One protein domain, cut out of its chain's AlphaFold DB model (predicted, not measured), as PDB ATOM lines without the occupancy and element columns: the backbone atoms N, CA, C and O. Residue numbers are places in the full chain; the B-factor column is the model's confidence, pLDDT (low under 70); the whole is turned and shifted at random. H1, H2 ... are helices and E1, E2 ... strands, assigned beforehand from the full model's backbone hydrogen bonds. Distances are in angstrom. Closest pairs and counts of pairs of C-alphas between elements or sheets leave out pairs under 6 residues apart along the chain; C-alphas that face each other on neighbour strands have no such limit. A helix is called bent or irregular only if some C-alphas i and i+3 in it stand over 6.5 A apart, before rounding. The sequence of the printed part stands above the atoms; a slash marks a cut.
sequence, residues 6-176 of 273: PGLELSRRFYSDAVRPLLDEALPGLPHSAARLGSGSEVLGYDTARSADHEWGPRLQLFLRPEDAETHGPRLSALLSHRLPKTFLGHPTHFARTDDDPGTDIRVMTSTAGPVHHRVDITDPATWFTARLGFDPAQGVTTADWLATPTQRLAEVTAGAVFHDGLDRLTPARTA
ATOM      1  N   PRO A   6     121.038 -30.089  -4.303       94.31
ATOM      2  CA  PRO A   6     119.933 -29.584  -3.493       94.31
ATOM      3  C   PRO A   6     120.049 -28.075  -3.253       94.31
ATOM      4  O   PRO A   6     121.126 -27.566  -2.940       94.31
ATOM      5  N   GLY A   7     118.941 -27.350  -3.365       95.38
ATOM      6  CA  GLY A   7     118.926 -25.889  -3.389       95.38
ATOM      7  C   GLY A   7     119.476 -25.253  -2.113       95.38
ATOM      8  O   GLY A   7     120.168 -24.246  -2.195       95.38
ATOM      9  N   LEU A   8     119.282 -25.870  -0.939       96.81
ATOM     10  CA  LEU A   8     119.917 -25.397   0.302       96.81
ATOM     11  C   LEU A   8     121.445 -25.487   0.255       96.81
ATOM     12  O   LEU A   8     122.120 -24.619   0.804       96.81
ATOM     13  N   GLU A   9     121.992 -26.516  -0.389       97.44
ATOM     14  CA  GLU A   9     123.437 -26.656  -0.570       97.44
ATOM     15  C   GLU A   9     123.959 -25.679  -1.628       97.44
ATOM     16  O   GLU A   9     124.990 -25.042  -1.413       97.44
ATOM     17  N   LEU A  10     123.215 -25.475  -2.720       97.38
ATOM     18  CA  LEU A  10     123.527 -24.442  -3.709       97.38
ATOM     19  C   LEU A  10     123.563 -23.046  -3.071       97.38
ATOM     20  O   LEU A  10     124.534 -22.316  -3.254       97.38
ATOM     21  N   SER A  11     122.547 -22.689  -2.283       98.19
ATOM     22  CA  SER A  11     122.474 -21.422  -1.547       98.19
ATOM     23  C   SER A  11     123.599 -21.267  -0.525       98.19
ATOM     24  O   SER A  11     124.150 -20.174  -0.398       98.19
ATOM     25  N   ARG A  12     123.970 -22.347   0.182       98.50
ATOM     26  CA  ARG A  12     125.080 -22.339   1.146       98.50
ATOM     27  C   ARG A  12     126.399 -21.988   0.466       98.50
ATOM     28  O   ARG A  12     127.091 -21.086   0.926       98.50
ATOM     29  N   ARG A  13     126.714 -22.664  -0.643       98.44
ATOM     30  CA  ARG A  13     127.927 -22.387  -1.427       98.44
ATOM     31  C   ARG A  13     127.879 -21.015  -2.076       98.44
ATOM     32  O   ARG A  13     128.875 -20.309  -2.111       98.44
ATOM     33  N   PHE A  14     126.710 -20.600  -2.553       98.62
ATOM     34  CA  PHE A  14     126.544 -19.273  -3.135       98.62
ATOM     35  C   PHE A  14     126.827 -18.167  -2.110       98.62
ATOM     36  O   PHE A  14     127.490 -17.181  -2.435       98.62
ATOM     37  N   TYR A  15     126.403 -18.359  -0.857       98.75
ATOM     38  CA  TYR A  15     126.801 -17.480   0.236       98.75
ATOM     39  C   TYR A  15     128.320 -17.480   0.442       98.75
ATOM     40  O   TYR A  15     128.927 -16.414   0.380       98.75
ATOM     41  N   SER A  16     128.933 -18.645   0.678       98.56
ATOM     42  CA  SER A  16     130.348 -18.728   1.064       98.56
ATOM     43  C   SER A  16     131.312 -18.299  -0.039       98.56
ATOM     44  O   SER A  16     132.304 -17.637   0.251       98.56
ATOM     45  N   ASP A  17     131.010 -18.652  -1.288       98.56
ATOM     46  CA  ASP A  17     131.974 -18.599  -2.388       98.56
ATOM     47  C   ASP A  17     131.773 -17.366  -3.281       98.56
ATOM     48  O   ASP A  17     132.690 -16.978  -4.003       98.56
ATOM     49  N   ALA A  18     130.584 -16.746  -3.258       98.44
ATOM     50  CA  ALA A  18     130.260 -15.606  -4.120       98.44
ATOM     51  C   ALA A  18     129.796 -14.364  -3.346       98.44
ATOM     52  O   ALA A  18     130.315 -13.275  -3.583       98.44
ATOM     53  N   VAL A  19     128.834 -14.494  -2.425       98.69
ATOM     54  CA  VAL A  19     128.255 -13.324  -1.734       98.69
ATOM     55  C   VAL A  19     129.175 -12.806  -0.631       98.69
ATOM     56  O   VAL A  19     129.479 -11.615  -0.601       98.69
ATOM     57  N   ARG A  20     129.635 -13.683   0.267       98.44
ATOM     58  CA  ARG A  20     130.445 -13.300   1.428       98.44
ATOM     59  C   ARG A  20     131.763 -12.612   1.042       98.44
ATOM     60  O   ARG A  20     132.029 -11.567   1.621       98.44
ATOM     61  N   PRO A  21     132.548 -13.083   0.051       98.56
ATOM     62  CA  PRO A  21     133.781 -12.395  -0.336       98.56
ATOM     63  C   PRO A  21     133.543 -10.958  -0.823       98.56
ATOM     64  O   PRO A  21     134.309 -10.061  -0.483       98.56
ATOM     65  N   LEU A  22     132.461 -10.721  -1.576       98.44
ATOM     66  CA  LEU A  22     132.096  -9.380  -2.048       98.44
ATOM     67  C   LEU A  22     131.631  -8.474  -0.902       98.44
ATOM     68  O   LEU A  22     131.905  -7.274  -0.919       98.44
ATOM     69  N   LEU A  23     130.928  -9.040   0.081       98.06
ATOM     70  CA  LEU A  23     130.531  -8.324   1.290       98.06
ATOM     71  C   LEU A  23     131.758  -7.924   2.120       98.06
ATOM     72  O   LEU A  23     131.893  -6.754   2.465       98.06
ATOM     73  N   ASP A  24     132.663  -8.872   2.372       97.88
ATOM     74  CA  ASP A  24     133.875  -8.669   3.171       97.88
ATOM     75  C   ASP A  24     134.849  -7.674   2.497       97.88
ATOM     76  O   ASP A  24     135.508  -6.907   3.192       97.88
ATOM     77  N   GLU A  25     134.916  -7.635   1.157       97.69
ATOM     78  CA  GLU A  25     135.677  -6.631   0.387       97.69
ATOM     79  C   GLU A  25     135.068  -5.225   0.529       97.69
ATOM     80  O   GLU A  25     135.783  -4.245   0.738       97.69
ATOM     81  N   ALA A  26     133.745  -5.111   0.388       97.19
ATOM     82  CA  ALA A  26     133.069  -3.819   0.326       97.19
ATOM     83  C   ALA A  26     132.840  -3.177   1.701       97.19
ATOM     84  O   ALA A  26     132.873  -1.947   1.804       97.19
ATOM     85  N   LEU A  27     132.569  -3.992   2.724       96.69
ATOM     86  CA  LEU A  27     132.270  -3.579   4.097       96.69
ATOM     87  C   LEU A  27     132.945  -4.540   5.098       96.69
ATOM     88  O   LEU A  27     132.269  -5.360   5.729       96.69
ATOM     89  N   PRO A  28     134.280  -4.455   5.259       96.62
ATOM     90  CA  PRO A  28     135.017  -5.340   6.151       96.62
ATOM     91  C   PRO A  28     134.480  -5.291   7.586       96.62
ATOM     92  O   PRO A  28     134.379  -4.223   8.189       96.62
ATOM     93  N   GLY A  29     134.172  -6.461   8.149       94.62
ATOM     94  CA  GLY A  29     133.735  -6.591   9.541       94.62
ATOM     95  C   GLY A  29     132.275  -6.217   9.806       94.62
ATOM     96  O   GLY A  29     131.894  -6.152  10.973       94.62
ATOM     97  N   LEU A  30     131.456  -6.000   8.770       97.38
ATOM     98  CA  LEU A  30     130.025  -5.749   8.937       97.38
ATOM     99  C   LEU A  30     129.325  -6.965   9.582       97.38
ATOM    100  O   LEU A  30     129.299  -8.047   8.975       97.38
ATOM    101  N   PRO A  31     128.725  -6.817  10.780       97.75
ATOM    102  CA  PRO A  31     127.932  -7.879  11.384       97.75
ATOM    103  C   PRO A  31     126.731  -8.216  10.498       97.75
ATOM    104  O   PRO A  31     125.954  -7.337  10.130       97.75
ATOM    105  N   HIS A  32     126.566  -9.492  10.166       98.75
ATOM    106  CA  HIS A  32     125.461  -9.951   9.334       98.75
ATOM    107  C   HIS A  32     125.084 -11.391   9.670       98.75
ATOM    108  O   HIS A  32     125.871 -12.140  10.241       98.75
ATOM    109  N   SER A  33     123.890 -11.802   9.266       98.81
ATOM    110  CA  SER A  33     123.502 -13.212   9.211       98.81
ATOM    111  C   SER A  33     123.126 -13.565   7.773       98.81
ATOM    112  O   SER A  33     122.686 -12.716   7.005       98.81
ATOM    113  N   ALA A  34     123.292 -14.820   7.379       98.75
ATOM    114  CA  ALA A  34     122.926 -15.306   6.058       98.75
ATOM    115  C   ALA A  34     122.193 -16.637   6.174       98.75
ATOM    116  O   ALA A  34     122.640 -17.552   6.872       98.75
ATOM    117  N   ALA A  35     121.067 -16.758   5.479       98.75
ATOM    118  CA  ALA A  35     120.233 -17.948   5.545       98.75
ATOM    119  C   ALA A  35     119.436 -18.161   4.258       98.75
ATOM    120  O   ALA A  35     119.307 -17.272   3.422       98.75
ATOM    121  N   ARG A  36     118.858 -19.351   4.120       98.12
ATOM    122  CA  ARG A  36     117.818 -19.655   3.144       98.12
ATOM    123  C   ARG A  36     116.574 -20.128   3.888       98.12
ATOM    124  O   ARG A  36     116.468 -21.299   4.247       98.12
ATOM    125  N   LEU A  37     115.645 -19.199   4.098       97.56
ATOM    126  CA  LEU A  37     114.380 -19.377   4.817       97.56
ATOM    127  C   LEU A  37     113.191 -18.921   3.954       97.56
ATOM    128  O   LEU A  37     113.357 -18.177   2.986       97.56
ATOM    129  N   GLY A  38     111.971 -19.326   4.314       94.81
ATOM    130  CA  GLY A  38     110.747 -18.886   3.632       94.81
ATOM    131  C   GLY A  38     110.273 -19.859   2.551       94.81
ATOM    132  O   GLY A  38     110.524 -21.054   2.624       94.81
ATOM    133  N   SER A  39     109.538 -19.381   1.549       91.50
ATOM    134  CA  SER A  39     108.966 -20.263   0.518       91.50
ATOM    135  C   SER A  39     110.037 -20.906  -0.345       91.50
ATOM    136  O   SER A  39     111.049 -20.271  -0.619       91.50
ATOM    137  N   GLY A  40     109.770 -22.113  -0.831       91.31
ATOM    138  CA  GLY A  40     110.625 -22.843  -1.769       91.31
ATOM    139  C   GLY A  40     110.565 -24.339  -1.493       91.31
ATOM    140  O   GLY A  40     110.466 -24.751  -0.337       91.31
ATOM    141  N   SER A  41     110.589 -25.174  -2.533       92.00
ATOM    142  CA  SER A  41     110.660 -26.629  -2.326       92.00
ATOM    143  C   SER A  41     111.983 -27.043  -1.689       92.00
ATOM    144  O   SER A  41     112.009 -27.973  -0.890       92.00
ATOM    145  N   GLU A  42     113.055 -26.314  -1.994       93.88
ATOM    146  CA  GLU A  42     114.390 -26.539  -1.452       93.88
ATOM    147  C   GLU A  42     114.444 -26.289   0.049       93.88
ATOM    148  O   GLU A  42     115.117 -27.021   0.763       93.88
ATOM    149  N   VAL A  43     113.664 -25.326   0.553       95.56
ATOM    150  CA  VAL A  43     113.600 -25.017   1.988       95.56
ATOM    151  C   VAL A  43     113.088 -26.210   2.791       95.56
ATOM    152  O   VAL A  43     113.505 -26.413   3.925       95.56
ATOM    153  N   LEU A  44     112.215 -27.024   2.196       93.81
ATOM    154  CA  LEU A  44     111.704 -28.247   2.814       93.81
ATOM    155  C   LEU A  44     112.519 -29.499   2.438       93.81
ATOM    156  O   LEU A  44     112.202 -30.584   2.921       93.81
ATOM    157  N   GLY A  45     113.534 -29.368   1.574       93.12
ATOM    158  CA  GLY A  45     114.321 -30.486   1.042       93.12
ATOM    159  C   GLY A  45     113.571 -31.364   0.034       93.12
ATOM    160  O   GLY A  45     113.890 -32.541  -0.106       93.12
ATOM    161  N   TYR A  46     112.546 -30.825  -0.631       93.44
ATOM    162  CA  TYR A  46     111.719 -31.545  -1.613       93.44
ATOM    163  C   TYR A  46     111.954 -31.081  -3.052       93.44
ATOM    164  O   TYR A  46     111.167 -31.382  -3.952       93.44
ATOM    165  N   ASP A  47     112.981 -30.271  -3.274       93.44
ATOM    166  CA  ASP A  47     113.342 -29.829  -4.604       93.44
ATOM    167  C   ASP A  47     113.914 -30.966  -5.447       93.44
ATOM    168  O   ASP A  47     114.475 -31.948  -4.968       93.44
ATOM    169  N   THR A  48     113.727 -30.824  -6.751       90.56
ATOM    170  CA  THR A  48     114.176 -31.784  -7.760       90.56
ATOM    171  C   THR A  48     114.826 -31.017  -8.899       90.56
ATOM    172  O   THR A  48     114.705 -29.795  -8.967       90.56
ATOM    173  N   ALA A  49     115.432 -31.718  -9.860       88.50
ATOM    174  CA  ALA A  49     115.952 -31.080 -11.069       88.50
ATOM    175  C   ALA A  49     114.899 -30.219 -11.796       88.50
ATOM    176  O   ALA A  49     115.244 -29.178 -12.346       88.50
ATOM    177  N   ARG A  50     113.610 -30.602 -11.743       88.62
ATOM    178  CA  ARG A  50     112.516 -29.800 -12.311       88.62
ATOM    179  C   ARG A  50     112.326 -28.471 -11.583       88.62
ATOM    180  O   ARG A  50     111.983 -27.504 -12.234       88.62
ATOM    181  N   SER A  51     112.578 -28.401 -10.274       87.19
ATOM    182  CA  SER A  51     112.391 -27.169  -9.495       87.19
ATOM    183  C   SER A  51     113.224 -25.995 -10.012       87.19
ATOM    184  O   SER A  51     112.857 -24.862  -9.748       87.19
ATOM    185  N   ALA A  52     114.307 -26.246 -10.756       81.75
ATOM    186  CA  ALA A  52     115.122 -25.207 -11.384       81.75
ATOM    187  C   ALA A  52     114.398 -24.417 -12.492       81.75
ATOM    188  O   ALA A  52     114.974 -23.461 -13.007       81.75
ATOM    189  N   ASP A  53     113.174 -24.809 -12.867       80.81
ATOM    190  CA  ASP A  53     112.373 -24.101 -13.861       80.81
ATOM    191  C   ASP A  53     111.920 -22.715 -13.377       80.81
ATOM    192  O   ASP A  53     111.957 -21.785 -14.173       80.81
ATOM    193  N   HIS A  54     111.573 -22.542 -12.092       84.00
ATOM    194  CA  HIS A  54     111.120 -21.272 -11.508       84.00
ATOM    195  C   HIS A  54     111.484 -21.163 -10.023       84.00
ATOM    196  O   HIS A  54     111.399 -22.133  -9.273       84.00
ATOM    197  N   GLU A  55     111.802 -19.951  -9.555       84.12
ATOM    198  CA  GLU A  55     111.935 -19.627  -8.123       84.12
ATOM    199  C   GLU A  55     112.923 -20.501  -7.319       84.12
ATOM    200  O   GLU A  55     112.902 -20.520  -6.085       84.12
ATOM    201  N   TRP A  56     113.862 -21.150  -8.001       92.81
ATOM    202  CA  TRP A  56     114.927 -21.973  -7.434       92.81
ATOM    203  C   TRP A  56     116.269 -21.542  -8.026       92.81
ATOM    204  O   TRP A  56     116.328 -21.114  -9.177       92.81
ATOM    205  N   GLY A  57     117.355 -21.650  -7.258       93.88
ATOM    206  CA  GLY A  57     118.705 -21.359  -7.745       93.88
ATOM    207  C   GLY A  57     119.602 -20.699  -6.697       93.88
ATOM    208  O   GLY A  57     119.317 -20.795  -5.501       93.88
ATOM    209  N   PRO A  58     120.674 -20.006  -7.121       96.44
ATOM    210  CA  PRO A  58     121.566 -19.265  -6.230       96.44
ATOM    211  C   PRO A  58     120.841 -18.063  -5.591       96.44
ATOM    212  O   PRO A  58     120.808 -16.956  -6.133       96.44
ATOM    213  N   ARG A  59     120.204 -18.292  -4.438       95.94
ATOM    214  CA  ARG A  59     119.397 -17.295  -3.713       95.94
ATOM    215  C   ARG A  59     119.516 -17.455  -2.204       95.94
ATOM    216  O   ARG A  59     119.672 -18.575  -1.725       95.94
ATOM    217  N   LEU A  60     119.411 -16.364  -1.453       98.38
ATOM    218  CA  LEU A  60     119.470 -16.363   0.015       98.38
ATOM    219  C   LEU A  60     118.955 -15.040   0.590       98.38
ATOM    220  O   LEU A  60     118.749 -14.081  -0.148       98.38
ATOM    221  N   GLN A  61     118.768 -14.995   1.903       98.69
ATOM    222  CA  GLN A  61     118.576 -13.773   2.674       98.69
ATOM    223  C   GLN A  61     119.898 -13.368   3.328       98.69
ATOM    224  O   GLN A  61     120.557 -14.204   3.953       98.69
ATOM    225  N   LEU A  62     120.272 -12.100   3.176       98.81
ATOM    226  CA  LEU A  62     121.373 -11.449   3.873       98.81
ATOM    227  C   LEU A  62     120.773 -10.461   4.877       98.81
ATOM    228  O   LEU A  62     120.205  -9.439   4.501       98.81
ATOM    229  N   PHE A  63     120.894 -10.793   6.153       98.81
ATOM    230  CA  PHE A  63     120.355 -10.009   7.249       98.81
ATOM    231  C   PHE A  63     121.409  -9.064   7.802       98.81
ATOM    232  O   PHE A  63     122.494  -9.511   8.180       98.81
ATOM    233  N   LEU A  64     121.065  -7.788   7.892       98.62
ATOM    234  CA  LEU A  64     121.866  -6.739   8.515       98.62
ATOM    235  C   LEU A  64     121.128  -6.184   9.741       98.62
ATOM    236  O   LEU A  64     119.969  -6.528   9.994       98.62
ATOM    237  N   ARG A  65     121.786  -5.321  10.516       98.31
ATOM    238  CA  ARG A  65     121.061  -4.486  11.483       98.31
ATOM    239  C   ARG A  65     120.152  -3.508  10.727       98.31
ATOM    240  O   ARG A  65     120.494  -3.164   9.596       98.31
ATOM    241  N   PRO A  66     119.028  -3.051  11.304       97.50
ATOM    242  CA  PRO A  66     118.112  -2.135  10.620       97.50
ATOM    243  C   PRO A  66     118.811  -0.901  10.032       97.50
ATOM    244  O   PRO A  66     118.633  -0.587   8.857       97.50
ATOM    245  N   GLU A  67     119.686  -0.265  10.812       97.75
ATOM    246  CA  GLU A  67     120.462   0.903  10.396       97.75
ATOM    247  C   GLU A  67     121.441   0.596   9.249       97.75
ATOM    248  O   GLU A  67     121.604   1.398   8.328       97.75
ATOM    249  N   ASP A  68     122.050  -0.592   9.259       97.88
ATOM    250  CA  ASP A  68     122.978  -1.046   8.223       97.88
ATOM    251  C   ASP A  68     122.226  -1.447   6.945       97.88
ATOM    252  O   ASP A  68     122.697  -1.189   5.838       97.88
ATOM    253  N   ALA A  69     121.042  -2.053   7.076       97.25
ATOM    254  CA  ALA A  69     120.174  -2.386   5.951       97.25
ATOM    255  C   ALA A  69     119.728  -1.118   5.212       97.25
ATOM    256  O   ALA A  69     119.811  -1.067   3.984       97.25
ATOM    257  N   GLU A  70     119.332  -0.078   5.948       97.06
ATOM    258  CA  GLU A  70     118.959   1.217   5.377       97.06
ATOM    259  C   GLU A  70     120.165   1.927   4.739       97.06
ATOM    260  O   GLU A  70     120.100   2.371   3.592       97.06
ATOM    261  N   THR A  71     121.299   1.972   5.445       97.44
ATOM    262  CA  THR A  71     122.490   2.717   5.005       97.44
ATOM    263  C   THR A  71     123.227   2.029   3.851       97.44
ATOM    264  O   THR A  71     123.715   2.683   2.924       97.44
ATOM    265  N   HIS A  72     123.360   0.703   3.899       97.38
ATOM    266  CA  HIS A  72     124.220  -0.064   2.996       97.38
ATOM    267  C   HIS A  72     123.457  -0.956   2.016       97.38
ATOM    268  O   HIS A  72     124.024  -1.313   0.980       97.38
ATOM    269  N   GLY A  73     122.189  -1.279   2.279       97.12
ATOM    270  CA  GLY A  73     121.387  -2.197   1.466       97.12
ATOM    271  C   GLY A  73     121.354  -1.852  -0.028       97.12
ATOM    272  O   GLY A  73     121.741  -2.702  -0.837       97.12
ATOM    273  N   PRO A  74     120.990  -0.616  -0.432       97.50
ATOM    274  CA  PRO A  74     120.955  -0.235  -1.846       97.50
ATOM    275  C   PRO A  74     122.318  -0.366  -2.539       97.50
ATOM    276  O   PRO A  74     122.415  -0.887  -3.652       97.50
ATOM    277  N   ARG A  75     123.395   0.052  -1.860       97.19
ATOM    278  CA  ARG A  75     124.766  -0.048  -2.381       97.19
ATOM    279  C   ARG A  75     125.207  -1.505  -2.519       97.19
ATOM    280  O   ARG A  75     125.817  -1.850  -3.528       97.19
ATOM    281  N   LEU A  76     124.906  -2.351  -1.533       98.06
ATOM    282  CA  LEU A  76     125.225  -3.777  -1.571       98.06
ATOM    283  C   LEU A  76     124.443  -4.500  -2.669       98.06
ATOM    284  O   LEU A  76     125.031  -5.287  -3.404       98.06
ATOM    285  N   SER A  77     123.156  -4.199  -2.847       98.12
ATOM    286  CA  SER A  77     122.376  -4.780  -3.943       98.12
ATOM    287  C   SER A  77     122.944  -4.383  -5.309       98.12
ATOM    288  O   SER A  77     123.138  -5.244  -6.167       98.12
ATOM    289  N   ALA A  78     123.302  -3.112  -5.511       98.12
ATOM    290  CA  ALA A  78     123.952  -2.683  -6.747       98.12
ATOM    291  C   ALA A  78     125.297  -3.403  -6.961       98.12
ATOM    292  O   ALA A  78     125.548  -3.949  -8.036       98.12
ATOM    293  N   LEU A  79     126.142  -3.472  -5.926       98.38
ATOM    294  CA  LEU A  79     127.420  -4.185  -5.973       98.38
ATOM    295  C   LEU A  79     127.229  -5.643  -6.410       98.38
ATOM    296  O   LEU A  79     127.872  -6.081  -7.364       98.38
ATOM    297  N   LEU A  80     126.332  -6.377  -5.748       98.50
ATOM    298  CA  LEU A  80     126.050  -7.778  -6.054       98.50
ATOM    299  C   LEU A  80     125.512  -7.934  -7.481       98.50
ATOM    300  O   LEU A  80     125.945  -8.832  -8.200       98.50
ATOM    301  N   SER A  81     124.644  -7.031  -7.939       98.25
ATOM    302  CA  SER A  81     124.135  -7.035  -9.315       98.25
ATOM    303  C   SER A  81     125.251  -6.931 -10.360       98.25
ATOM    304  O   SER A  81     125.233  -7.625 -11.382       98.25
ATOM    305  N   HIS A  82     126.264  -6.108 -10.105       98.06
ATOM    306  CA  HIS A  82     127.373  -5.921 -11.038       98.06
ATOM    307  C   HIS A  82     128.468  -6.986 -10.918       98.06
ATOM    308  O   HIS A  82     129.071  -7.345 -11.930       98.06
ATOM    309  N   ARG A  83     128.741  -7.471  -9.702       98.12
ATOM    310  CA  ARG A  83     129.951  -8.245  -9.383       98.12
ATOM    311  C   ARG A  83     129.720  -9.739  -9.204       98.12
ATOM    312  O   ARG A  83     130.687 -10.489  -9.310       98.12
ATOM    313  N   LEU A  84     128.489 -10.187  -8.950       98.25
ATOM    314  CA  LEU A  84     128.212 -11.620  -8.889       98.25
ATOM    315  C   LEU A  84     128.520 -12.288 -10.238       98.25
ATOM    316  O   LEU A  84     128.268 -11.703 -11.301       98.25
ATOM    317  N   PRO A  85     129.037 -13.530 -10.220       97.44
ATOM    318  CA  PRO A  85     129.319 -14.251 -11.449       97.44
ATOM    319  C   PRO A  85     128.011 -14.504 -12.204       97.44
ATOM    320  O   PRO A  85     126.981 -14.766 -11.587       97.44
ATOM    321  N   LYS A  86     128.030 -14.455 -13.542       97.44
ATOM    322  CA  LYS A  86     126.816 -14.676 -14.362       97.44
ATOM    323  C   LYS A  86     126.247 -16.084 -14.212       97.44
ATOM    324  O   LYS A  86     125.048 -16.290 -14.377       97.44
ATOM    325  N   THR A  87     127.114 -17.038 -13.886       97.06
ATOM    326  CA  THR A  87     126.753 -18.412 -13.551       97.06
ATOM    327  C   THR A  87     127.460 -18.837 -12.271       97.06
ATOM    328  O   THR A  87     128.589 -18.428 -12.013       97.06
ATOM    329  N   PHE A  88     126.801 -19.662 -11.467       96.94
ATOM    330  CA  PHE A  88     127.341 -20.239 -10.247       96.94
ATOM    331  C   PHE A  88     127.017 -21.733 -10.222       96.94
ATOM    332  O   PHE A  88     125.853 -22.118 -10.312       96.94
ATOM    333  N   LEU A  89     128.054 -22.576 -10.172       95.38
ATOM    334  CA  LEU A  89     127.936 -24.042 -10.232       95.38
ATOM    335  C   LEU A  89     127.050 -24.550 -11.391       95.38
ATOM    336  O   LEU A  89     126.326 -25.530 -11.259       95.38
ATOM    337  N   GLY A  90     127.110 -23.875 -12.543       93.25
ATOM    338  CA  GLY A  90     126.342 -24.234 -13.739       93.25
ATOM    339  C   GLY A  90     124.929 -23.646 -13.818       93.25
ATOM    340  O   GLY A  90     124.239 -23.906 -14.802       93.25
ATOM    341  N   HIS A  91     124.508 -22.833 -12.845       94.62
ATOM    342  CA  HIS A  91     123.201 -22.166 -12.831       94.62
ATOM    343  C   HIS A  91     123.337 -20.650 -13.031       94.62
ATOM    344  O   HIS A  91     124.226 -20.053 -12.419       94.62
ATOM    345  N   PRO A  92     122.493 -19.990 -13.848       96.06
ATOM    346  CA  PRO A  92     122.492 -18.532 -13.934       96.06
ATOM    347  C   PRO A  92     122.171 -17.877 -12.586       96.06
ATOM    348  O   PRO A  92     121.367 -18.383 -11.809       96.06
ATOM    349  N   THR A  93     122.781 -16.726 -12.310       96.69
ATOM    350  CA  THR A  93     122.492 -15.925 -11.101       96.69
ATOM    351  C   THR A  93     121.495 -14.795 -11.362       96.69
ATOM    352  O   THR A  93     121.082 -14.097 -10.435       96.69
ATOM    353  N   HIS A  94     121.101 -14.605 -12.623       96.69
ATOM    354  CA  HIS A  94     120.108 -13.625 -13.031       96.69
ATOM    355  C   HIS A  94     118.710 -14.240 -13.077       96.69
ATOM    356  O   HIS A  94     118.482 -15.223 -13.774       96.69
ATOM    357  N   PHE A  95     117.782 -13.613 -12.355       93.88
ATOM    358  CA  PHE A  95     116.376 -13.990 -12.279       93.88
ATOM    359  C   PHE A  95     115.512 -12.976 -13.037       93.88
ATOM    360  O   PHE A  95     115.177 -11.904 -12.511       93.88
ATOM    361  N   ALA A  96     115.161 -13.311 -14.276       91.06
ATOM    362  CA  ALA A  96     114.265 -12.515 -15.107       91.06
ATOM    363  C   ALA A  96     112.802 -12.761 -14.713       91.06
ATOM    364  O   ALA A  96     112.450 -13.852 -14.263       91.06
ATOM    365  N   ARG A  97     111.950 -11.741 -14.866       84.69
ATOM    366  CA  ARG A  97     110.497 -11.909 -14.715       84.69
ATOM    367  C   ARG A  97     109.978 -12.814 -15.828       84.69
ATOM    368  O   ARG A  97     110.483 -12.747 -16.945       84.69
ATOM    369  N   THR A  98     108.987 -13.638 -15.516       76.06
ATOM    370  CA  THR A  98     108.199 -14.334 -16.536       76.06
ATOM    371  C   THR A  98     107.162 -13.377 -17.110       76.06
ATOM    372  O   THR A  98     106.504 -12.665 -16.348       76.06
ATOM    373  N   ASP A  99     106.982 -13.380 -18.429       67.94
ATOM    374  CA  ASP A  99     105.944 -12.580 -19.098       67.94
ATOM    375  C   ASP A  99     104.523 -13.137 -18.855       67.94
ATOM    376  O   ASP A  99     103.532 -12.476 -19.159       67.94
ATOM    377  N   ASP A 100     104.423 -14.335 -18.267       60.16
ATOM    378  CA  ASP A 100     103.199 -15.139 -18.212       60.16
ATOM    379  C   ASP A 100     102.148 -14.670 -17.185       60.16
ATOM    380  O   ASP A 100     100.994 -15.085 -17.280       60.16
ATOM    381  N   ASP A 101     102.491 -13.794 -16.228       55.88
ATOM    382  CA  ASP A 101     101.506 -13.196 -15.310       55.88
ATOM    383  C   ASP A 101     102.021 -11.893 -14.646       55.88
ATOM    384  O   ASP A 101     102.818 -11.947 -13.699       55.88
ATOM    385  N   PRO A 102     101.554 -10.702 -15.077       53.62
ATOM    386  CA  PRO A 102     101.960  -9.407 -14.519       53.62
ATOM    387  C   PRO A 102     101.716  -9.255 -13.007       53.62
ATOM    388  O   PRO A 102     102.327  -8.378 -12.386       53.62
ATOM    389  N   GLY A 103     100.842 -10.085 -12.419       52.94
ATOM    390  CA  GLY A 103     100.472 -10.055 -11.004       52.94
ATOM    391  C   GLY A 103     101.375 -10.871 -10.073       52.94
ATOM    392  O   GLY A 103     101.247 -10.738  -8.855       52.94
ATOM    393  N   THR A 104     102.296 -11.687 -10.599       59.50
ATOM    394  CA  THR A 104     103.181 -12.531  -9.777       59.50
ATOM    395  C   THR A 104     104.659 -12.153  -9.957       59.50
ATOM    396  O   THR A 104     105.142 -11.968 -11.071       59.50
ATOM    397  N   ASP A 105     105.421 -12.016  -8.859       68.19
ATOM    398  CA  ASP A 105     106.896 -11.858  -8.898       68.19
ATOM    399  C   ASP A 105     107.582 -13.231  -9.020       68.19
ATOM    400  O   ASP A 105     108.512 -13.548  -8.277       68.19
ATOM    401  N   ILE A 106     107.076 -14.085  -9.916       79.88
ATOM    402  CA  ILE A 106     107.720 -15.355 -10.261       79.88
ATOM    403  C   ILE A 106     108.841 -15.060 -11.252       79.88
ATOM    404  O   ILE A 106     108.669 -14.325 -12.231       79.88
ATOM    405  N   ARG A 107     110.022 -15.614 -10.977       87.12
ATOM    406  CA  ARG A 107     111.208 -15.395 -11.794       87.12
ATOM    407  C   ARG A 107     111.906 -16.686 -12.161       87.12
ATOM    408  O   ARG A 107     111.928 -17.655 -11.398       87.12
ATOM    409  N   VAL A 108     112.544 -16.644 -13.321       90.75
ATOM    410  CA  VAL A 108     113.281 -17.761 -13.909       90.75
ATOM    411  C   VAL A 108     114.739 -17.392 -14.101       90.75
ATOM    412  O   VAL A 108     115.078 -16.242 -14.386       90.75
ATOM    413  N   MET A 109     115.616 -18.376 -13.923       93.62
ATOM    414  CA  MET A 109     117.041 -18.188 -14.157       93.62
ATOM    415  C   MET A 109     117.310 -18.080 -15.658       93.62
ATOM    416  O   MET A 109     117.043 -19.019 -16.408       93.62
ATOM    417  N   THR A 110     117.889 -16.966 -16.099       93.88
ATOM    418  CA  THR A 110     118.261 -16.746 -17.502       93.88
ATOM    419  C   THR A 110     119.679 -16.205 -17.609       93.88
ATOM    420  O   THR A 110     120.222 -15.603 -16.684       93.88
ATOM    421  N   SER A 111     120.315 -16.430 -18.755       94.62
ATOM    422  CA  SER A 111     121.612 -15.824 -19.042       94.62
ATOM    423  C   SER A 111     121.459 -14.326 -19.304       94.62
ATOM    424  O   SER A 111     120.516 -13.894 -19.961       94.62
ATOM    425  N   THR A 112     122.424 -13.532 -18.849       95.38
ATOM    426  CA  THR A 112     122.518 -12.104 -19.177       95.38
ATOM    427  C   THR A 112     123.974 -11.687 -19.357       95.38
ATOM    428  O   THR A 112     124.865 -12.196 -18.672       95.38
ATOM    429  N   ALA A 113     124.213 -10.744 -20.270       94.06
ATOM    430  CA  ALA A 113     125.502 -10.065 -20.407       94.06
ATOM    431  C   ALA A 113     125.629  -8.870 -19.443       94.06
ATOM    432  O   ALA A 113     126.735  -8.506 -19.043       94.06
ATOM    433  N   GLY A 114     124.496  -8.275 -19.052       95.56
ATOM    434  CA  GLY A 114     124.424  -7.100 -18.185       95.56
ATOM    435  C   GLY A 114     124.432  -7.436 -16.692       95.56
ATOM    436  O   GLY A 114     124.667  -8.586 -16.309       95.56
ATOM    437  N   PRO A 115     124.194  -6.441 -15.820       96.81
ATOM    438  CA  PRO A 115     124.039  -6.660 -14.384       96.81
ATOM    439  C   PRO A 115     122.965  -7.714 -14.095       96.81
ATOM    440  O   PRO A 115     121.948  -7.796 -14.785       96.81
ATOM    441  N   VAL A 116     123.207  -8.556 -13.093       97.00
ATOM    442  CA  VAL A 116     122.278  -9.626 -12.736       97.00
ATOM    443  C   VAL A 116     121.200  -9.086 -11.810       97.00
ATOM    444  O   VAL A 116     121.473  -8.428 -10.809       97.00
ATOM    445  N   HIS A 117     119.955  -9.421 -12.101       96.00
ATOM    446  CA  HIS A 117     118.900  -9.385 -11.096       96.00
ATOM    447  C   HIS A 117     119.056 -10.590 -10.158       96.00
ATOM    448  O   HIS A 117     118.468 -11.645 -10.397       96.00
ATOM    449  N   HIS A 118     119.891 -10.462  -9.128       96.12
ATOM    450  CA  HIS A 118     120.117 -11.529  -8.152       96.12
ATOM    451  C   HIS A 118     118.889 -11.772  -7.258       96.12
ATOM    452  O   HIS A 118     117.972 -10.954  -7.186       96.12
ATOM    453  N   ARG A 119     118.890 -12.893  -6.527       95.69
ATOM    454  CA  ARG A 119     117.911 -13.210  -5.466       95.69
ATOM    455  C   ARG A 119     118.570 -13.311  -4.083       95.69
ATOM    456  O   ARG A 119     118.197 -14.148  -3.268       95.69
ATOM    457  N   VAL A 120     119.571 -12.462  -3.845       98.00
ATOM    458  CA  VAL A 120     120.020 -12.092  -2.493       98.00
ATOM    459  C   VAL A 120     119.089 -11.001  -1.966       98.00
ATOM    460  O   VAL A 120     119.105  -9.890  -2.490       98.00
ATOM    461  N   ASP A 121     118.254 -11.352  -0.996       97.44
ATOM    462  CA  ASP A 121     117.324 -10.449  -0.314       97.44
ATOM    463  C   ASP A 121     118.039  -9.798   0.875       97.44
ATOM    464  O   ASP A 121     118.450 -10.507   1.793       97.44
ATOM    465  N   ILE A 122     118.262  -8.483   0.819       98.50
ATOM    466  CA  ILE A 122     118.990  -7.734   1.851       98.50
ATOM    467  C   ILE A 122     117.971  -7.010   2.722       98.50
ATOM    468  O   ILE A 122     117.251  -6.138   2.242       98.50
ATOM    469  N   THR A 123     117.908  -7.370   3.998       98.44
ATOM    470  CA  THR A 123     116.894  -6.868   4.934       98.44
ATOM    471  C   THR A 123     117.386  -6.993   6.378       98.44
ATOM    472  O   THR A 123     118.511  -7.432   6.610       98.44
ATOM    473  N   ASP A 124     116.573  -6.619   7.359       98.38
ATOM    474  CA  ASP A 124     116.809  -6.914   8.771       98.38
ATOM    475  C   ASP A 124     115.904  -8.069   9.260       98.38
ATOM    476  O   ASP A 124     114.865  -8.359   8.649       98.38
ATOM    477  N   PRO A 125     116.272  -8.770  10.352       98.19
ATOM    478  CA  PRO A 125     115.497  -9.907  10.841       98.19
ATOM    479  C   PRO A 125     114.039  -9.580  11.190       98.19
ATOM    480  O   PRO A 125     113.154 -10.369  10.856       98.19
ATOM    481  N   ALA A 126     113.773  -8.445  11.845       97.88
ATOM    482  CA  ALA A 126     112.440  -8.118  12.345       97.88
ATOM    483  C   ALA A 126     111.475  -7.838  11.186       97.88
ATOM    484  O   ALA A 126     110.364  -8.380  11.164       97.88
ATOM    485  N   THR A 127     111.922  -7.075  10.184       98.19
ATOM    486  CA  THR A 127     111.165  -6.826   8.949       98.19
ATOM    487  C   THR A 127     110.830  -8.136   8.241       98.19
ATOM    488  O   THR A 127     109.674  -8.379   7.885       98.19
ATOM    489  N   TRP A 128     111.814  -9.025   8.083       98.25
ATOM    490  CA  TRP A 128     111.607 -10.290   7.385       98.25
ATOM    491  C   TRP A 128     110.656 -11.236   8.126       98.25
ATOM    492  O   TRP A 128     109.740 -11.795   7.515       98.25
ATOM    493  N   PHE A 129     110.841 -11.418   9.440       98.38
ATOM    494  CA  PHE A 129     109.965 -12.278  10.235       98.38
ATOM    495  C   PHE A 129     108.538 -11.739  10.259       98.38
ATOM    496  O   PHE A 129     107.608 -12.505  10.000       98.38
ATOM    497  N   THR A 130     108.365 -10.429  10.441       97.88
ATOM    498  CA  THR A 130     107.044  -9.789  10.419       97.88
ATOM    499  C   THR A 130     106.364  -9.981   9.066       97.88
ATOM    500  O   THR A 130     105.213 -10.409   9.012       97.88
ATOM    501  N   ALA A 131     107.082  -9.784   7.956       97.00
ATOM    502  CA  ALA A 131     106.541 -10.029   6.619       97.00
ATOM    503  C   ALA A 131     106.192 -11.512   6.373       97.00
ATOM    504  O   ALA A 131     105.266 -11.828   5.617       97.00
ATOM    505  N   ARG A 132     106.926 -12.453   6.985       96.56
ATOM    506  CA  ARG A 132     106.715 -13.894   6.776       96.56
ATOM    507  C   ARG A 132     105.619 -14.486   7.656       96.56
ATOM    508  O   ARG A 132     104.853 -15.312   7.147       96.56
ATOM    509  N   LEU A 133     105.611 -14.122   8.936       97.44
ATOM    510  CA  LEU A 133     104.825 -14.730  10.014       97.44
ATOM    511  C   LEU A 133     103.672 -13.841  10.495       97.44
ATOM    512  O   LEU A 133     102.700 -14.374  11.024       97.44
ATOM    513  N   GLY A 134     103.768 -12.524  10.285       97.62
ATOM    514  CA  GLY A 134     102.872 -11.512  10.850       97.62
ATOM    515  C   GLY A 134     103.378 -10.886  12.155       97.62
ATOM    516  O   GLY A 134     102.758  -9.947  12.640       97.62
ATOM    517  N   PHE A 135     104.492 -11.376  12.707       98.06
ATOM    518  CA  PHE A 135     105.090 -10.921  13.966       98.06
ATOM    519  C   PHE A 135     106.609 -11.183  13.987       98.06
ATOM    520  O   PHE A 135     107.118 -11.970  13.183       98.06
ATOM    521  N   ASP A 136     107.322 -10.555  14.927       97.62
ATOM    522  CA  ASP A 136     108.739 -10.815  15.209       97.62
ATOM    523  C   ASP A 136     108.888 -11.766  16.415       97.62
ATOM    524  O   ASP A 136     108.601 -11.362  17.545       97.62
ATOM    525  N   PRO A 137     109.378 -13.010  16.226       97.38
ATOM    526  CA  PRO A 137     109.594 -13.952  17.321       97.38
ATOM    527  C   PRO A 137     110.533 -13.443  18.422       97.38
ATOM    528  O   PRO A 137     110.463 -13.937  19.548       97.38
ATOM    529  N   ALA A 138     111.412 -12.475  18.131       95.50
ATOM    530  CA  ALA A 138     112.308 -11.901  19.133       95.50
ATOM    531  C   ALA A 138     111.572 -11.058  20.190       95.50
ATOM    532  O   ALA A 138     112.117 -10.844  21.272       95.50
ATOM    533  N   GLN A 139     110.338 -10.622  19.912       96.25
ATOM    534  CA  GLN A 139     109.474  -9.913  20.865       96.25
ATOM    535  C   GLN A 139     108.625 -10.864  21.731       96.25
ATOM    536  O   GLN A 139     107.848 -10.416  22.571       96.25
ATOM    537  N   GLY A 140     108.784 -12.180  21.551       96.50
ATOM    538  CA  GLY A 140     107.919 -13.200  22.138       96.50
ATOM    539  C   GLY A 140     106.780 -13.601  21.199       96.50
ATOM    540  O   GLY A 140     106.408 -12.864  20.292       96.50
ATOM    541  N   VAL A 141     106.238 -14.806  21.405       98.31
ATOM    542  CA  VAL A 141     105.185 -15.381  20.552       98.31
ATOM    543  C   VAL A 141     103.909 -15.542  21.365       98.31
ATOM    544  O   VAL A 141     103.873 -16.308  22.331       98.31
ATOM    545  N   THR A 142     102.860 -14.820  20.988       98.19
ATOM    546  CA  THR A 142     101.569 -14.853  21.681       98.19
ATOM    547  C   THR A 142     100.703 -16.022  21.210       98.19
ATOM    548  O   THR A 142     100.941 -16.643  20.174       98.19
ATOM    549  N   THR A 143      99.634 -16.324  21.949       98.25
ATOM    550  CA  THR A 143      98.628 -17.300  21.500       98.25
ATOM    551  C   THR A 143      97.985 -16.895  20.173       98.25
ATOM    552  O   THR A 143      97.730 -17.760  19.340       98.25
ATOM    553  N   ALA A 144      97.733 -15.599  19.957       97.94
ATOM    554  CA  ALA A 144      97.135 -15.115  18.715       97.94
ATOM    555  C   ALA A 144      98.058 -15.374  17.519       97.94
ATOM    556  O   ALA A 144      97.589 -15.876  16.500       97.94
ATOM    557  N   ASP A 145      99.361 -15.135  17.680       98.38
ATOM    558  CA  ASP A 145     100.373 -15.421  16.657       98.38
ATOM    559  C   ASP A 145     100.333 -16.896  16.248       98.38
ATOM    560  O   ASP A 145     100.164 -17.233  15.076       98.38
ATOM    561  N   TRP A 146     100.375 -17.798  17.230       98.12
ATOM    562  CA  TRP A 146     100.324 -19.234  16.973       98.12
ATOM    563  C   TRP A 146      99.066 -19.697  16.233       98.12
ATOM    564  O   TRP A 146      99.146 -20.619  15.416       98.12
ATOM    565  N   LEU A 147      97.909 -19.103  16.538       96.50
ATOM    566  CA  LEU A 147      96.625 -19.486  15.948       96.50
ATOM    567  C   LEU A 147      96.364 -18.815  14.592       96.50
ATOM    568  O   LEU A 147      95.639 -19.379  13.772       96.50
ATOM    569  N   ALA A 148      96.943 -17.639  14.345       96.62
ATOM    570  CA  ALA A 148      96.784 -16.898  13.097       96.62
ATOM    571  C   ALA A 148      97.778 -17.341  12.013       96.62
ATOM    572  O   ALA A 148      97.454 -17.305  10.823       96.62
ATOM    573  N   THR A 149      98.982 -17.775  12.393       97.62
ATOM    574  CA  THR A 149     100.026 -18.113  11.422       97.62
ATOM    575  C   THR A 149      99.779 -19.473  10.757       97.62
ATOM    576  O   THR A 149      99.702 -20.506  11.429       97.62
ATOM    577  N   PRO A 150      99.737 -19.542   9.411       95.75
ATOM    578  CA  PRO A 150      99.606 -20.815   8.711       95.75
ATOM    579  C   PRO A 150     100.775 -21.765   9.004       95.75
ATOM    580  O   PRO A 150     101.937 -21.387   8.870       95.75
ATOM    581  N   THR A 151     100.469 -23.040   9.275       95.69
ATOM    582  CA  THR A 151     101.462 -24.131   9.466       95.69
ATOM    583  C   THR A 151     102.591 -24.149   8.427       95.69
ATOM    584  O   THR A 151     103.747 -24.359   8.782       95.69
ATOM    585  N   GLN A 152     102.286 -23.853   7.158       95.56
ATOM    586  CA  GLN A 152     103.285 -23.753   6.092       95.56
ATOM    587  C   GLN A 152     104.361 -22.693   6.383       95.56
ATOM    588  O   GLN A 152     105.537 -22.953   6.153       95.56
ATOM    589  N   ARG A 153     103.979 -21.524   6.914       97.06
ATOM    590  CA  ARG A 153     104.914 -20.430   7.221       97.06
ATOM    591  C   ARG A 153     105.862 -20.807   8.356       97.06
ATOM    592  O   ARG A 153     107.057 -20.544   8.257       97.06
ATOM    593  N   LEU A 154     105.348 -21.494   9.377       97.62
ATOM    594  CA  LEU A 154     106.160 -22.054  10.460       97.62
ATOM    595  C   LEU A 154     107.126 -23.128   9.934       97.62
ATOM    596  O   LEU A 154     108.314 -23.099  10.258       97.62
ATOM    597  N   ALA A 155     106.654 -24.026   9.059       96.50
ATOM    598  CA  ALA A 155     107.491 -25.045   8.422       96.50
ATOM    599  C   ALA A 155     108.652 -24.426   7.624       96.50
ATOM    600  O   ALA A 155     109.783 -24.881   7.712       96.50
ATOM    601  N   GLU A 156     108.394 -23.361   6.874       95.50
ATOM    602  CA  GLU A 156     109.385 -22.686   6.027       95.50
ATOM    603  C   GLU A 156     110.446 -21.892   6.800       95.50
ATOM    604  O   GLU A 156     111.574 -21.736   6.331       95.50
ATOM    605  N   VAL A 157     110.101 -21.369   7.978       96.75
ATOM    606  CA  VAL A 157     111.068 -20.709   8.869       96.75
ATOM    607  C   VAL A 157     111.937 -21.742   9.590       96.75
ATOM    608  O   VAL A 157     113.140 -21.542   9.775       96.75
ATOM    609  N   THR A 158     111.346 -22.868   9.982       96.69
ATOM    610  CA  THR A 158     112.028 -23.882  10.795       96.69
ATOM    611  C   THR A 158     112.834 -24.881   9.966       96.69
ATOM    612  O   THR A 158     113.924 -25.251  10.395       96.69
ATOM    613  N   ALA A 159     112.382 -25.264   8.769       95.75
ATOM    614  CA  ALA A 159     113.063 -26.249   7.919       95.75
ATOM    615  C   ALA A 159     114.238 -25.681   7.105       95.75
ATOM    616  O   ALA A 159     115.141 -26.428   6.731       95.75
ATOM    617  N   GLY A 160     114.242 -24.368   6.849       95.62
ATOM    618  CA  GLY A 160     115.328 -23.707   6.130       95.62
ATOM    619  C   GLY A 160     116.672 -23.766   6.862       95.62
ATOM    620  O   GLY A 160     116.778 -24.222   8.002       95.62
ATOM    621  N   ALA A 161     117.721 -23.274   6.206       97.62
ATOM    622  CA  ALA A 161     119.086 -23.347   6.721       97.62
ATOM    623  C   ALA A 161     119.650 -21.961   7.037       97.62
ATOM    624  O   ALA A 161     119.518 -21.041   6.237       97.62
ATOM    625  N   VAL A 162     120.335 -21.839   8.173       98.44
ATOM    626  CA  VAL A 162     121.181 -20.684   8.500       98.44
ATOM    627  C   VAL A 162     122.622 -21.057   8.161       98.44
ATOM    628  O   VAL A 162     123.101 -22.111   8.576       98.44
ATOM    629  N   PHE A 163     123.288 -20.236   7.355       98.31
ATOM    630  CA  PHE A 163     124.668 -20.455   6.905       98.31
ATOM    631  C   PHE A 163     125.672 -19.697   7.773       98.31
ATOM    632  O   PHE A 163     126.782 -20.173   7.996       98.31
ATOM    633  N   HIS A 164     125.264 -18.531   8.267       98.50
ATOM    634  CA  HIS A 164     126.019 -17.680   9.175       98.50
ATOM    635  C   HIS A 164     125.031 -16.905  10.051       98.50
ATOM    636  O   HIS A 164     124.033 -16.411   9.531       98.50
ATOM    637  N   ASP A 165     125.279 -16.804  11.357       97.81
ATOM    638  CA  ASP A 165     124.406 -16.067  12.282       97.81
ATOM    639  C   ASP A 165     125.186 -15.025  13.094       97.81
ATOM    640  O   ASP A 165     125.191 -15.064  14.315       97.81
ATOM    641  N   GLY A 166     125.882 -14.101  12.428       97.88
ATOM    642  CA  GLY A 166     126.696 -13.077  13.095       97.88
ATOM    643  C   GLY A 166     125.900 -11.988  13.824       97.88
ATOM    644  O   GLY A 166     126.500 -11.162  14.509       97.88
ATOM    645  N   LEU A 167     124.569 -11.959  13.685       98.00
ATOM    646  CA  LEU A 167     123.682 -11.095  14.475       98.00
ATOM    647  C   LEU A 167     123.105 -11.786  15.720       98.00
ATOM    648  O   LEU A 167     122.465 -11.107  16.524       98.00
ATOM    649  N   ASP A 168     123.261 -13.109  15.852       97.56
ATOM    650  CA  ASP A 168     122.657 -13.930  16.915       97.56
ATOM    651  C   ASP A 168     121.126 -13.766  17.036       97.56
ATOM    652  O   ASP A 168     120.545 -13.834  18.122       97.56
ATOM    653  N   ARG A 169     120.436 -13.524  15.911       97.75
ATOM    654  CA  ARG A 169     118.974 -13.309  15.882       97.75
ATOM    655  C   ARG A 169     118.202 -14.443  15.226       97.75
ATOM    656  O   ARG A 169     117.062 -14.693  15.617       97.75
ATOM    657  N   LEU A 170     118.785 -15.145  14.252       98.00
ATOM    658  CA  LEU A 170     118.034 -16.134  13.477       98.00
ATOM    659  C   LEU A 170     117.795 -17.413  14.274       98.00
ATOM    660  O   LEU A 170     116.682 -17.941  14.283       98.00
ATOM    661  N   THR A 171     118.821 -17.915  14.958       96.75
ATOM    662  CA  THR A 171     118.730 -19.161  15.728       96.75
ATOM    663  C   THR A 171     117.740 -19.059  16.899       96.75
ATOM    664  O   THR A 171     116.875 -19.938  17.005       96.75
ATOM    665  N   PRO A 172     117.757 -17.993  17.729       97.38
ATOM    666  CA  PRO A 172     116.754 -17.815  18.781       97.38
ATOM    667  C   PRO A 172     115.333 -17.673  18.228       97.38
ATOM    668  O   PRO A 172     114.428 -18.359  18.702       97.38
ATOM    669  N   ALA A 173     115.136 -16.865  17.181       97.75
ATOM    670  CA  ALA A 173     113.820 -16.678  16.572       97.75
ATOM    671  C   ALA A 173     113.247 -17.996  16.027       97.75
ATOM    672  O   ALA A 173     112.095 -18.337  16.297       97.75
ATOM    673  N   ARG A 174     114.067 -18.795  15.327       97.69
ATOM    674  CA  ARG A 174     113.677 -20.124  14.822       97.69
ATOM    675  C   ARG A 174     113.368 -21.114  15.941       97.69
ATOM    676  O   ARG A 174     112.480 -21.944  15.778       97.69
ATOM    677  N   THR A 175     114.073 -21.020  17.068       97.50
ATOM    678  CA  THR A 175     113.807 -21.846  18.254       97.50
ATOM    679  C   THR A 175     112.467 -21.481  18.886       97.50
ATOM    680  O   THR A 175     111.682 -22.375  19.196       97.50
ATOM    681  N   ALA A 176     112.163 -20.184  19.007       97.94
ATOM    682  CA  ALA A 176     110.907 -19.692  19.575       97.94
ATOM    683  C   ALA A 176     109.674 -20.182  18.798       97.94
ATOM    684  O   ALA A 176     108.653 -20.495  19.405       97.94
TER     685      ALA A 176
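What this domain is: This is residues 6 to 176 of the 273 residues of the protein "DUF4037 domain-containing protein" of Streptomyces sp. SID5464 (UniProt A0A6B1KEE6). Look first for a mixed four-stranded sheet, E5, E2, E1 and E6, in the middle of the domain, with two long kinked helices, H1 and H3, over one face and the short helix H4 over part of the opposite face. Along the longest axis, the short helices H4, H5, H6 and H7 gather toward one end, with H5 farthest out, and the hairpin of E3 and E4 lies toward the other end, with H2 near it. The printed part has 171 residues, with seven named helices and six named strands in the order H1 E1 H2 E2 H3 E3 E4 E5 H4 H5 H6 E6 H7; the class is mixed, helices and strands. The whole is compact, with a radius of gyration of the C-alphas of 16.0 A and spans of 50 by 38 by 29 A.

How they stand to each other: Begin at the sheet, which runs E5, residues 119 to 123, E2, residues 59 to 63, E1, residues 33 to 36, and E6, residues 161 to 165. E5 and E2 are parallel, with N 62 and O 121 2.8 A apart, within hydrogen-bond range. E2 and E1 are antiparallel, with N 61 and O 35 at 2.8 A. E1 and E6 are antiparallel too, with N 34 and O 164 at 2.8 A. H1, residues 7 to 26, is on this sheet at a height of 8.0 A, over E2 and E1; its closest C-alpha pair with E2 is Ser 11 and Arg 59, 5.6 A. H3, residues 66 to 83, is on the same face at a height of 8.5 A, over E5, and the C-alphas of Ala 69 and Thr 123 come closest, 5.6 A apart. H1 with its residues 19 to 23 touches H3, about perpendicular at 80 degrees; the closest C-alphas are those of Val 19 and Leu 80, 7.4 A. On the opposite face look for H4, residues 125 to 133, at a height of 11.7 A. H6, residues 151 to 159, only just touches H4, only at their ends, with the C-alphas of Leu 133 and Arg 153 closest, 6.3 A. H7, residues 170 to 176, only grazes the sheet and only just touches H6, with the C-alphas of Thr 158 and Arg 174 closest, 5.7 A. H5, residues 143 to 148, touches no helix. E3, residues 94 to 97, and E4, residues 107 to 110, form an antiparallel hairpin, with N 96 and O 108 2.9 A apart. H2, residues 49 to 53, is not on the four-stranded sheet; its closest C-alpha pair with E4 is Asp 53 and Val 108, 6.4 A. In H4, H5, H6 and H7 every O i to N i+4 pair is within hydrogen-bond range; the counts are 13 of 16 in H1, 12 of 14 in H3 and 0 of 1 in H2, where 2 of 2 O i to N i+3 pairs are within range.

Where its parts are: Find C-alpha 7 at (118.926, -25.889, -3.389); from there H1 runs 26.5 A to C-alpha 26, with a kink of 30 degrees near residue 14. It is only just irregular: C-alphas 17 and 20 are 6.7 A apart. H3 covers 24.0 A, with a kink of 55 degrees near residue 73, and is irregular, with C-alphas 71 and 74 7.6 A apart. E2 begins at C-alpha 59, (119.397, -17.295, -3.713), and spans 13.2 A; E5 spans 12.2 A. H6 measures 11.9 A and H4 11.7 A. H7 ends at C-alpha 176, (110.907, -19.692, 19.575).

The domain as a whole: The two C-alphas farthest apart are those of Ala 113 and Thr 143, 50.3 A. The printed part has no cut, and the link from E1 to H2, residues 37 to 48, is long. The mean pLDDT of the printed part is 94.5; look between E3 and E4 for residues 99 to 105, which are under 70.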